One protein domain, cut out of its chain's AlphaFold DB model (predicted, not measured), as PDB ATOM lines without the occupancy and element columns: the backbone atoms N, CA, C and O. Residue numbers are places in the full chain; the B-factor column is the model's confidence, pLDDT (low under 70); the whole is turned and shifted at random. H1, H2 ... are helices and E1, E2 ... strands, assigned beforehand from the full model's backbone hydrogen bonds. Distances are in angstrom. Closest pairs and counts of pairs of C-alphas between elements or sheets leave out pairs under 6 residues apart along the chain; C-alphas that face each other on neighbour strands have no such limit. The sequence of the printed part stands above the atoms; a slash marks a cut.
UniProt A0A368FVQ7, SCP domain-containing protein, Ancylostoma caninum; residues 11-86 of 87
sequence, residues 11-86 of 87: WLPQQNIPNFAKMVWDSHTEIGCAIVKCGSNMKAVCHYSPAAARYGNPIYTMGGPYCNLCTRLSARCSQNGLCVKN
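Overview. This is residues 11 to 86 of the 87 residues of the protein "SCP domain-containing protein" of Ancylostoma caninum (UniProt A0A368FVQ7). A long two-stranded hairpin, E1 and E2, makes an arm whose tip, residues 37 to 42, sticks out free, with the short helix H1 beside E2 near the other end of the arm. A second, small lobe holds the short helix H2 and the little hairpin of E3 and E4, and the long unnamed stretch of residues 50 to 69 leads to it. The printed part has 76 residues, with two named helices and four named strands in the order H1, E1, E2, H2, E3, E4, and its two sheets, E1 - E2 and E3 - E4, are antiparallel. The class is mixed, helices and strands, with 34 residues, under half, in named elements. The whole is loose, with a radius of gyration of the C-alphas of 15.2 A, and only just elongated, spanning 47 by 31 by 19 A.

Arrangement. E1, residues 30 to 38, and E2, residues 41 to 49, are antiparallel neighbours at 163 degrees and form a hairpin. N 34 and O 45 are 2.8 A apart, and N 45 and O 34 are 2.9 A apart, both within hydrogen-bond range. The closest C-alphas of H1, residues 18 to 23, and E2 are those of Lys 22 and Tyr 48, 7.2 A apart. E3, residues 75 to 77, and E4, residues 83 to 85, are antiparallel at 140 degrees and form the other hairpin. N 76 and O 84 are within hydrogen-bond range at 2.9 A. The closest C-alphas of H2, residues 70 to 73, and E4 are those of Cys 70 and Cys 83, 5.2 A apart. E1 is apart from H2, E3 and E4, and so is H1. Every O i to N i+4 pair in H1 is within hydrogen-bond range; H2 is too short for such a pair, and its one O i to N i+3 pair is within range.

Along the chain. E1 begins with C-alpha 30 at (42.738, -38.564, 37.699) and measures 25.5 A from first to last C-alpha. E2 measures 26.6 A, H1 8.7 A and H2 5.1 A. E3 and E4 measure 6.8 A each. H1 begins with C-alpha 18 at (33.077, -42.344, 51.237). E4 ends with C-alpha 85 at (52.209, -43.582, 34.067).

Size, cuts and confidence. The two C-alphas farthest apart are those of Gly 39 and Gly 64, at 48.5 A. The printed part, residues 11 to 86, has no cut. The link from E2 to H2, 20 residues, is long; the link from H1 to E1 is short, and the other three are tight. The mean pLDDT of the printed part is 93.2, and no printed residue is under 70.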
ATOM      1  N   TRP A  11      36.162 -51.645  51.584       94.19
ATOM      2  CA  TRP A  11      35.223 -50.560  51.823       94.19
ATOM      3  C   TRP A  11      33.807 -51.111  52.011       94.19
ATOM      4  O   TRP A  11      33.213 -51.678  51.092       94.19
ATOM      5  N   LEU A  12      33.254 -50.948  53.210       93.56
ATOM      6  CA  LEU A  12      31.911 -51.386  53.584       93.56
ATOM      7  C   LEU A  12      31.019 -50.184  53.936       93.56
ATOM      8  O   LEU A  12      31.507 -49.222  54.536       93.56
ATOM      9  N   PRO A  13      29.704 -50.239  53.646       93.06
ATOM     10  CA  PRO A  13      28.776 -49.151  53.965       93.06
ATOM     11  C   PRO A  13      28.803 -48.724  55.439       93.06
ATOM     12  O   PRO A  13      28.706 -47.538  55.742       93.06
ATOM     13  N   GLN A  14      29.004 -49.674  56.358       92.00
ATOM     14  CA  GLN A  14      28.995 -49.442  57.806       92.00
ATOM     15  C   GLN A  14      30.142 -48.541  58.289       92.00
ATOM     16  O   GLN A  14      30.055 -47.987  59.380       92.00
ATOM     17  N   GLN A  15      31.210 -48.382  57.503       91.00
ATOM     18  CA  GLN A  15      32.356 -47.546  57.875       91.00
ATOM     19  C   GLN A  15      32.075 -46.046  57.693       91.00
ATOM     20  O   GLN A  15      32.724 -45.232  58.335       91.00
ATOM     21  N   ASN A  16      31.135 -45.670  56.814       93.12
ATOM     22  CA  ASN A  16      30.789 -44.275  56.511       93.12
ATOM     23  C   ASN A  16      31.997 -43.367  56.159       93.12
ATOM     24  O   ASN A  16      32.099 -42.225  56.601       93.12
ATOM     25  N   ILE A  17      32.912 -43.875  55.325       94.25
ATOM     26  CA  ILE A  17      34.140 -43.179  54.884       94.25
ATOM     27  C   ILE A  17      34.195 -42.877  53.368       94.25
ATOM     28  O   ILE A  17      35.253 -43.040  52.759       94.25
ATOM     29  N   PRO A  18      33.107 -42.442  52.700       95.25
ATOM     30  CA  PRO A  18      33.077 -42.344  51.237       95.25
ATOM     31  C   PRO A  18      34.124 -41.383  50.655       95.25
ATOM     32  O   PRO A  18      34.695 -41.664  49.603       95.25
ATOM     33  N   ASN A  19      34.402 -40.271  51.339       96.38
ATOM     34  CA  ASN A  19      35.381 -39.287  50.874       96.38
ATOM     35  C   ASN A  19      36.806 -39.844  50.952       96.38
ATOM     36  O   ASN A  19      37.537 -39.805  49.968       96.38
ATOM     37  N   PHE A  20      37.168 -40.427  52.099       95.25
ATOM     38  CA  PHE A  20      38.471 -41.057  52.300       95.25
ATOM     39  C   PHE A  20      38.687 -42.209  51.315       95.25
ATOM     40  O   PHE A  20      39.692 -42.223  50.610       95.25
ATOM     41  N   ALA A  21      37.718 -43.125  51.197       95.94
ATOM     42  CA  ALA A  21      37.825 -44.282  50.315       95.94
ATOM     43  C   ALA A  21      38.065 -43.876  48.853       95.94
ATOM     44  O   ALA A  21      38.899 -44.481  48.190       95.94
ATOM     45  N   LYS A  22      37.388 -42.831  48.356       96.56
ATOM     46  CA  LYS A  22      37.603 -42.339  46.986       96.56
ATOM     47  C   LYS A  22      38.955 -41.648  46.796       96.56
ATOM     48  O   LYS A  22      39.541 -41.798  45.728       96.56
ATOM     49  N   MET A  23      39.444 -40.911  47.794       97.06
ATOM     50  CA  MET A  23      40.739 -40.222  47.717       97.06
ATOM     51  C   MET A  23      41.923 -41.187  47.630       97.06
ATOM     52  O   MET A  23      42.881 -40.904  46.920       97.06
ATOM     53  N   VAL A  24      41.864 -42.303  48.358       95.19
ATOM     54  CA  VAL A  24      42.976 -43.263  48.467       95.19
ATOM     55  C   VAL A  24      42.749 -44.547  47.666       95.19
ATOM     56  O   VAL A  24      43.420 -45.548  47.903       95.19
ATOM     57  N   TRP A  25      41.796 -44.529  46.733       96.94
ATOM     58  CA  TRP A  25      41.513 -45.673  45.876       96.94
ATOM     59  C   TRP A  25      42.674 -45.897  44.899       96.94
ATOM     60  O   TRP A  25      42.944 -45.036  44.062       96.94
ATOM     61  N   ASP A  26      43.353 -47.042  44.987       93.75
ATOM     62  CA  ASP A  26      44.659 -47.268  44.334       93.75
ATOM     63  C   ASP A  26      44.650 -47.185  42.801       93.75
ATOM     64  O   ASP A  26      45.682 -46.931  42.180       93.75
ATOM     65  N   SER A  27      43.487 -47.391  42.190       93.69
ATOM     66  CA  SER A  27      43.305 -47.356  40.741       93.69
ATOM     67  C   SER A  27      42.860 -45.997  40.212       93.69
ATOM     68  O   SER A  27      42.854 -45.824  38.994       93.69
ATOM     69  N   HIS A  28      42.509 -45.029  41.070       96.06
ATOM     70  CA  HIS A  28      42.232 -43.663  40.625       96.06
ATOM     71  C   HIS A  28      43.528 -42.981  40.181       96.06
ATOM     72  O   HIS A  28      44.494 -42.892  40.934       96.06
ATOM     73  N   THR A  29      43.535 -42.463  38.956       94.00
ATOM     74  CA  THR A  29      44.699 -41.783  38.365       94.00
ATOM     75  C   THR A  29      44.436 -40.321  38.037       94.00
ATOM     76  O   THR A  29      45.364 -39.586  37.717       94.00
ATOM     77  N   GLU A  30      43.175 -39.899  38.090       95.62
ATOM     78  CA  GLU A  30      42.738 -38.564  37.699       95.62
ATOM     79  C   GLU A  30      41.756 -38.016  38.733       95.62
ATOM     80  O   GLU A  30      40.906 -38.744  39.255       95.62
ATOM     81  N   ILE A  31      41.856 -36.715  38.995       97.38
ATOM     82  CA  ILE A  31      40.959 -35.974  39.876       97.38
ATOM     83  C   ILE A  31      40.580 -34.648  39.216       97.38
ATOM     84  O   ILE A  31      41.433 -33.937  38.689       97.38
ATOM     85  N   GLY A  32      39.295 -34.309  39.263       98.12
ATOM     86  CA  GLY A  32      38.777 -33.008  38.851       98.12
ATOM     87  C   GLY A  32      37.895 -32.436  39.950       98.12
ATOM     88  O   GLY A  32      36.969 -33.110  40.398       98.12
ATOM     89  N   CYS A  33      38.171 -31.211  40.392       98.38
ATOM     90  CA  CYS A  33      37.447 -30.576  41.489       98.38
ATOM     91  C   CYS A  33      36.840 -29.238  41.071       98.38
ATOM     92  O   CYS A  33      37.399 -28.517  40.247       98.38
ATOM     93  N   ALA A  34      35.720 -28.887  41.696       98.31
ATOM     94  CA  ALA A  34      35.073 -27.592  41.565       98.31
ATOM     95  C   ALA A  34      34.615 -27.090  42.936       98.31
ATOM     96  O   ALA A  34      34.193 -27.869  43.798       98.31
ATOM     97  N   ILE A  35      34.682 -25.774  43.121       98.19
ATOM     98  CA  ILE A  35      34.195 -25.097  44.318       98.19
ATOM     99  C   ILE A  35      33.168 -24.060  43.878       98.19
ATOM    100  O   ILE A  35      33.478 -23.177  43.083       98.19
ATOM    101  N   VAL A  36      31.940 -24.172  44.384       98.25
ATOM    102  CA  VAL A  36      30.808 -23.339  43.958       98.25
ATOM    103  C   VAL A  36      30.029 -22.846  45.174       98.25
ATOM    104  O   VAL A  36      29.848 -23.574  46.150       98.25
ATOM    105  N   LYS A  37      29.546 -21.600  45.121       98.06
ATOM    106  CA  LYS A  37      28.629 -21.051  46.126       98.06
ATOM    107  C   LYS A  37      27.196 -21.498  45.829       98.06
ATOM    108  O   LYS A  37      26.675 -21.239  44.749       98.06
ATOM    109  N   CYS A  38      26.543 -22.121  46.803       97.31
ATOM    110  CA  CYS A  38      25.142 -22.533  46.741       97.31
ATOM    111  C   CYS A  38      24.374 -21.873  47.895       97.31
ATOM    112  O   CYS A  38      24.453 -22.319  49.043       97.31
ATOM    113  N   GLY A  39      23.649 -20.790  47.597       96.12
ATOM    114  CA  GLY A  39      22.988 -19.965  48.613       96.12
ATOM    115  C   GLY A  39      24.008 -19.289  49.535       96.12
ATOM    116  O   GLY A  39      24.883 -18.559  49.070       96.12
ATOM    117  N   SER A  40      23.911 -19.548  50.841       97.31
ATOM    118  CA  SER A  40      24.862 -19.064  51.853       97.31
ATOM    119  C   SER A  40      26.087 -19.967  52.049       97.31
ATOM    120  O   SER A  40      27.013 -19.573  52.752       97.31
ATOM    121  N   ASN A  41      26.125 -21.154  51.433       97.44
ATOM    122  CA  ASN A  41      27.170 -22.154  51.660       97.44
ATOM    123  C   ASN A  41      28.133 -22.275  50.476       97.44
ATOM    124  O   ASN A  41      27.750 -22.083  49.324       97.44
ATOM    125  N   MET A  42      29.365 -22.698  50.757       98.06
ATOM    126  CA  MET A  42      30.314 -23.162  49.743       98.06
ATOM    127  C   MET A  42      30.232 -24.686  49.619       98.06
ATOM    128  O   MET A  42      30.129 -25.396  50.621       98.06
ATOM    129  N   LYS A  43      30.273 -25.201  48.393       97.81
ATOM    130  CA  LYS A  43      30.317 -26.633  48.088       97.81
ATOM    131  C   LYS A  43      31.613 -26.935  47.349       97.81
ATOM    132  O   LYS A  43      31.874 -26.326  46.319       97.81
ATOM    133  N   ALA A  44      32.395 -27.875  47.870       97.69
ATOM    134  CA  ALA A  44      33.550 -28.445  47.188       97.69
ATOM    135  C   ALA A  44      33.191 -29.859  46.727       97.69
ATOM    136  O   ALA A  44      32.748 -30.681  47.534       97.69
ATOM    137  N   VAL A  45      33.350 -30.129  45.435       97.25
ATOM    138  CA  VAL A  45      33.045 -31.428  44.828       97.25
ATOM    139  C   VAL A  45      34.250 -31.872  44.019       97.25
ATOM    140  O   VAL A  45      34.764 -31.097  43.219       97.25
ATOM    141  N   CYS A  46      34.678 -33.118  44.213       98.25
ATOM    142  CA  CYS A  46      35.719 -33.749  43.415       98.25
ATOM    143  C   CYS A  46      35.193 -35.041  42.790       98.25
ATOM    144  O   CYS A  46      34.568 -35.867  43.463       98.25
ATOM    145  N   HIS A  47      35.484 -35.211  41.508       97.81
ATOM    146  CA  HIS A  47      35.296 -36.442  40.760       97.81
ATOM    147  C   HIS A  47      36.646 -37.128  40.569       97.81
ATOM    148  O   HIS A  47      37.673 -36.464  40.439       97.81
ATOM    149  N   TYR A  48      36.619 -38.457  40.551       97.88
ATOM    150  CA  TYR A  48      37.798 -39.302  40.409       97.88
ATOM    151  C   TYR A  48      37.595 -40.252  39.233       97.88
ATOM    152  O   TYR A  48      36.477 -40.736  39.024       97.88
ATOM    153  N   SER A  49      38.660 -40.500  38.478       96.81
ATOM    154  CA  SER A  49      38.660 -41.399  37.324       96.81
ATOM    155  C   SER A  49      39.824 -42.398  37.409       96.81
ATOM    156  O   SER A  49      40.903 -42.040  37.899       96.81
ATOM    157  N   PRO A  50      39.623 -43.652  36.953       95.81
ATOM    158  CA  PRO A  50      38.360 -44.232  36.475       95.81
ATOM    159  C   PRO A  50      37.327 -44.391  37.602       95.81
ATOM    160  O   PRO A  50      37.690 -44.441  38.768       95.81
ATOM    161  N   ALA A  51      36.035 -44.505  37.280       93.50
ATOM    162  CA  ALA A  51      34.971 -44.708  38.274       93.50
ATOM    163  C   ALA A  51      34.983 -46.144  38.855       93.50
ATOM    164  O   ALA A  51      34.074 -46.938  38.616       93.50
ATOM    165  N   ALA A  52      36.047 -46.494  39.581       94.44
ATOM    166  CA  ALA A  52      36.338 -47.857  40.025       94.44
ATOM    167  C   ALA A  52      35.948 -48.136  41.488       94.44
ATOM    168  O   ALA A  52      35.763 -49.298  41.858       94.44
ATOM    169  N   ALA A  53      35.812 -47.091  42.312       96.12
ATOM    170  CA  ALA A  53      35.479 -47.219  43.727       96.12
ATOM    171  C   ALA A  53      34.087 -47.827  43.956       96.12
ATOM    172  O   ALA A  53      33.073 -47.273  43.524       96.12
ATOM    173  N   ARG A  54      34.037 -48.950  44.682       96.31
ATOM    174  CA  ARG A  54      32.809 -49.714  44.950       96.31
ATOM    175  C   ARG A  54      32.860 -50.415  46.301       96.31
ATOM    176  O   ARG A  54      33.911 -50.892  46.721       96.31
ATOM    177  N   TYR A  55      31.710 -50.493  46.966       95.81
ATOM    178  CA  TYR A  55      31.576 -51.264  48.198       95.81
ATOM    179  C   TYR A  55      31.879 -52.746  47.964       95.81
ATOM    180  O   TYR A  55      31.628 -53.275  46.884       95.81
ATOM    181  N   GLY A  56      32.399 -53.414  48.992       94.56
ATOM    182  CA  GLY A  56      32.782 -54.827  48.938       94.56
ATOM    183  C   GLY A  56      34.166 -55.079  48.333       94.56
ATOM    184  O   GLY A  56      34.676 -56.188  48.455       94.56
ATOM    185  N   ASN A  57      34.810 -54.054  47.767       95.12
ATOM    186  CA  ASN A  57      36.164 -54.143  47.231       95.12
ATOM    187  C   ASN A  57      37.202 -53.507  48.170       95.12
ATOM    188  O   ASN A  57      36.864 -52.584  48.920       95.12
ATOM    189  N   PRO A  58      38.466 -53.966  48.116       94.06
ATOM    190  CA  PRO A  58      39.565 -53.296  48.796       94.06
ATOM    191  C   PRO A  58      39.791 -51.895  48.218       94.06
ATOM    192  O   PRO A  58      39.754 -51.718  47.003       94.06
ATOM    193  N   ILE A  59      40.040 -50.920  49.097       95.19
ATOM    194  CA  ILE A  59      40.387 -49.537  48.728       95.19
ATOM    195  C   ILE A  59      41.738 -49.500  48.006       95.19
ATOM    196  O   ILE A  59      41.924 -48.761  47.044       95.19
ATOM    197  N   TYR A  60      42.677 -50.318  48.472       92.50
ATOM    198  CA  TYR A  60      43.965 -50.516  47.835       92.50
ATOM    199  C   TYR A  60      44.439 -51.951  48.018       92.50
ATOM    200  O   TYR A  60      44.124 -52.615  49.013       92.50
ATOM    201  N   THR A  61      45.230 -52.419  47.062       90.62
ATOM    202  CA  THR A  61      45.865 -53.730  47.131       90.62
ATOM    203  C   THR A  61      46.975 -53.711  48.181       90.62
ATOM    204  O   THR A  61      47.954 -52.977  48.062       90.62
ATOM    205  N   MET A  62      46.830 -54.526  49.227       86.81
ATOM    206  CA  MET A  62      47.876 -54.714  50.233       86.81
ATOM    207  C   MET A  62      48.955 -55.671  49.727       86.81
ATOM    208  O   MET A  62      48.636 -56.681  49.101       86.81
ATOM    209  N   GLY A  63      50.213 -55.425  50.097       78.25
ATOM    210  CA  GLY A  63      51.257 -56.447  50.041       78.25
ATOM    211  C   GLY A  63      52.634 -55.952  49.598       78.25
ATOM    212  O   GLY A  63      52.773 -55.238  48.608       78.25
ATOM    213  N   GLY A  64      53.656 -56.438  50.309       77.62
ATOM    214  CA  GLY A  64      55.075 -56.306  49.971       77.62
ATOM    215  C   GLY A  64      55.634 -54.874  50.007       77.62
ATOM    216  O   GLY A  64      54.974 -53.957  50.491       77.62
ATOM    217  N   PRO A  65      56.874 -54.684  49.516       83.81
ATOM    218  CA  PRO A  65      57.450 -53.362  49.269       83.81
ATOM    219  C   PRO A  65      56.529 -52.410  48.484       83.81
ATOM    220  O   PRO A  65      55.702 -52.832  47.673       83.81
ATOM    221  N   TYR A  66      56.697 -51.105  48.692       86.00
ATOM    222  CA  TYR A  66      55.968 -50.100  47.919       86.00
ATOM    223  C   TYR A  66      56.230 -50.274  46.411       86.00
ATOM    224  O   TYR A  66      57.301 -50.714  45.999       86.00
ATOM    225  N   CYS A  67      55.241 -49.935  45.580       90.25
ATOM    226  CA  CYS A  67      55.308 -50.000  44.114       90.25
ATOM    227  C   CYS A  67      55.467 -51.381  43.447       90.25
ATOM    228  O   CYS A  67      55.610 -51.428  42.222       90.25
ATOM    229  N   ASN A  68      55.363 -52.506  44.164       90.06
ATOM    230  CA  ASN A  68      55.480 -53.845  43.553       90.06
ATOM    231  C   ASN A  68      54.515 -54.107  42.382       90.06
ATOM    232  O   ASN A  68      54.758 -54.978  41.547       90.06
ATOM    233  N   LEU A  69      53.399 -53.377  42.331       89.00
ATOM    234  CA  LEU A  69      52.374 -53.531  41.305       89.00
ATOM    235  C   LEU A  69      52.520 -52.536  40.145       89.00
ATOM    236  O   LEU A  69      51.876 -52.737  39.118       89.00
ATOM    237  N   CYS A  70      53.378 -51.513  40.247       91.06
ATOM    238  CA  CYS A  70      53.461 -50.465  39.222       91.06
ATOM    239  C   CYS A  70      53.880 -51.015  37.852       91.06
ATOM    240  O   CYS A  70      53.282 -50.655  36.841       91.06
ATOM    241  N   THR A  71      54.831 -51.954  37.809       85.50
ATOM    242  CA  THR A  71      55.296 -52.562  36.552       85.50
ATOM    243  C   THR A  71      54.170 -53.289  35.814       85.50
ATOM    244  O   THR A  71      54.097 -53.230  34.591       85.50
ATOM    245  N   ARG A  72      53.232 -53.915  36.544       87.19
ATOM    246  CA  ARG A  72      52.052 -54.576  35.950       87.19
ATOM    247  C   ARG A  72      51.075 -53.580  35.324       87.19
ATOM    248  O   ARG A  72      50.298 -53.953  34.456       87.19
ATOM    249  N   LEU A  73      51.126 -52.324  35.763       86.00
ATOM    250  CA  LEU A  73      50.317 -51.216  35.259       86.00
ATOM    251  C   LEU A  73      51.041 -50.407  34.169       86.00
ATOM    252  O   LEU A  73      50.569 -49.335  33.802       86.00
ATOM    253  N   SER A  74      52.189 -50.887  33.664       89.69
ATOM    254  CA  SER A  74      53.062 -50.128  32.750       89.69
ATOM    255  C   SER A  74      53.429 -48.738  33.295       89.69
ATOM    256  O   SER A  74      53.538 -47.759  32.558       89.69
ATOM    257  N   ALA A  75      53.596 -48.656  34.615       92.19
ATOM    258  CA  ALA A  75      53.897 -47.439  35.350       92.19
ATOM    259  C   ALA A  75      55.244 -47.568  36.067       92.19
ATOM    260  O   ALA A  75      55.667 -48.661  36.453       92.19
ATOM    261  N   ARG A  76      55.904 -46.434  36.296       93.00
ATOM    262  CA  ARG A  76      57.115 -46.361  37.119       93.00
ATOM    263  C   ARG A  76      56.769 -46.032  38.566       93.00
ATOM    264  O   ARG A  76      55.781 -45.351  38.839       93.00
ATOM    265  N   CYS A  77      57.610 -46.478  39.491       93.31
ATOM    266  CA  CYS A  77      57.530 -46.028  40.874       93.31
ATOM    267  C   CYS A  77      58.093 -44.607  40.999       93.31
ATOM    268  O   CYS A  77      59.203 -44.331  40.541       93.31
ATOM    269  N   SER A  78      57.339 -43.705  41.620       92.81
ATOM    270  CA  SER A  78      57.845 -42.397  42.040       92.81
ATOM    271  C   SER A  78      58.650 -42.504  43.336       92.81
ATOM    272  O   SER A  78      58.515 -43.462  44.093       92.81
ATOM    273  N   GLN A  79      59.432 -41.468  43.643       90.31
ATOM    274  CA  GLN A  79      60.175 -41.373  44.908       90.31
ATOM    275  C   GLN A  79      59.262 -41.395  46.150       90.31
ATOM    276  O   GLN A  79      59.716 -41.744  47.233       90.31
ATOM    277  N   ASN A  80      57.972 -41.079  45.986       89.75
ATOM    278  CA  ASN A  80      56.978 -41.035  47.061       89.75
ATOM    279  C   ASN A  80      56.167 -42.338  47.193       89.75
ATOM    280  O   ASN A  80      55.147 -42.357  47.879       89.75
ATOM    281  N   GLY A  81      56.560 -43.415  46.505       90.44
ATOM    282  CA  GLY A  81      55.872 -44.707  46.591       90.44
ATOM    283  C   GLY A  81      54.551 -44.792  45.814       90.44
ATOM    284  O   GLY A  81      53.768 -45.708  46.049       90.44
ATOM    285  N   LEU A  82      54.301 -43.867  44.880       93.12
ATOM    286  CA  LEU A  82      53.132 -43.878  43.989       93.12
ATOM    287  C   LEU A  82      53.498 -44.359  42.583       93.12
ATOM    288  O   LEU A  82      54.562 -43.999  42.070       93.12
ATOM    289  N   CYS A  83      52.597 -45.103  41.939       93.38
ATOM    290  CA  CYS A  83      52.728 -45.479  40.533       93.38
ATOM    291  C   CYS A  83      52.382 -44.296  39.623       93.38
ATOM    292  O   CYS A  83      51.300 -43.723  39.730       93.38
ATOM    293  N   VAL A  84      53.275 -43.958  38.697       93.56
ATOM    294  CA  VAL A  84      53.080 -42.867  37.733       93.56
ATOM    295  C   VAL A  84      53.184 -43.439  36.325       93.56
ATOM    296  O   VAL A  84      54.157 -44.130  36.015       93.56
ATOM    297  N   LYS A  85      52.180 -43.174  35.479       85.62
ATOM    298  CA  LYS A  85      52.209 -43.582  34.067       85.62
ATOM    299  C   LYS A  85      53.454 -43.007  33.391       85.62
ATOM    300  O   LYS A  85      53.856 -41.877  33.676       85.62
ATOM    301  N   ASN A  86      54.073 -43.802  32.524       72.56
ATOM    302  CA  ASN A  86      55.113 -43.277  31.650       72.56
ATOM    303  C   ASN A  86      54.464 -42.285  30.663       72.56
ATOM    304  O   ASN A  86      53.335 -42.550  30.242       72.56
TER     305      ASN A  86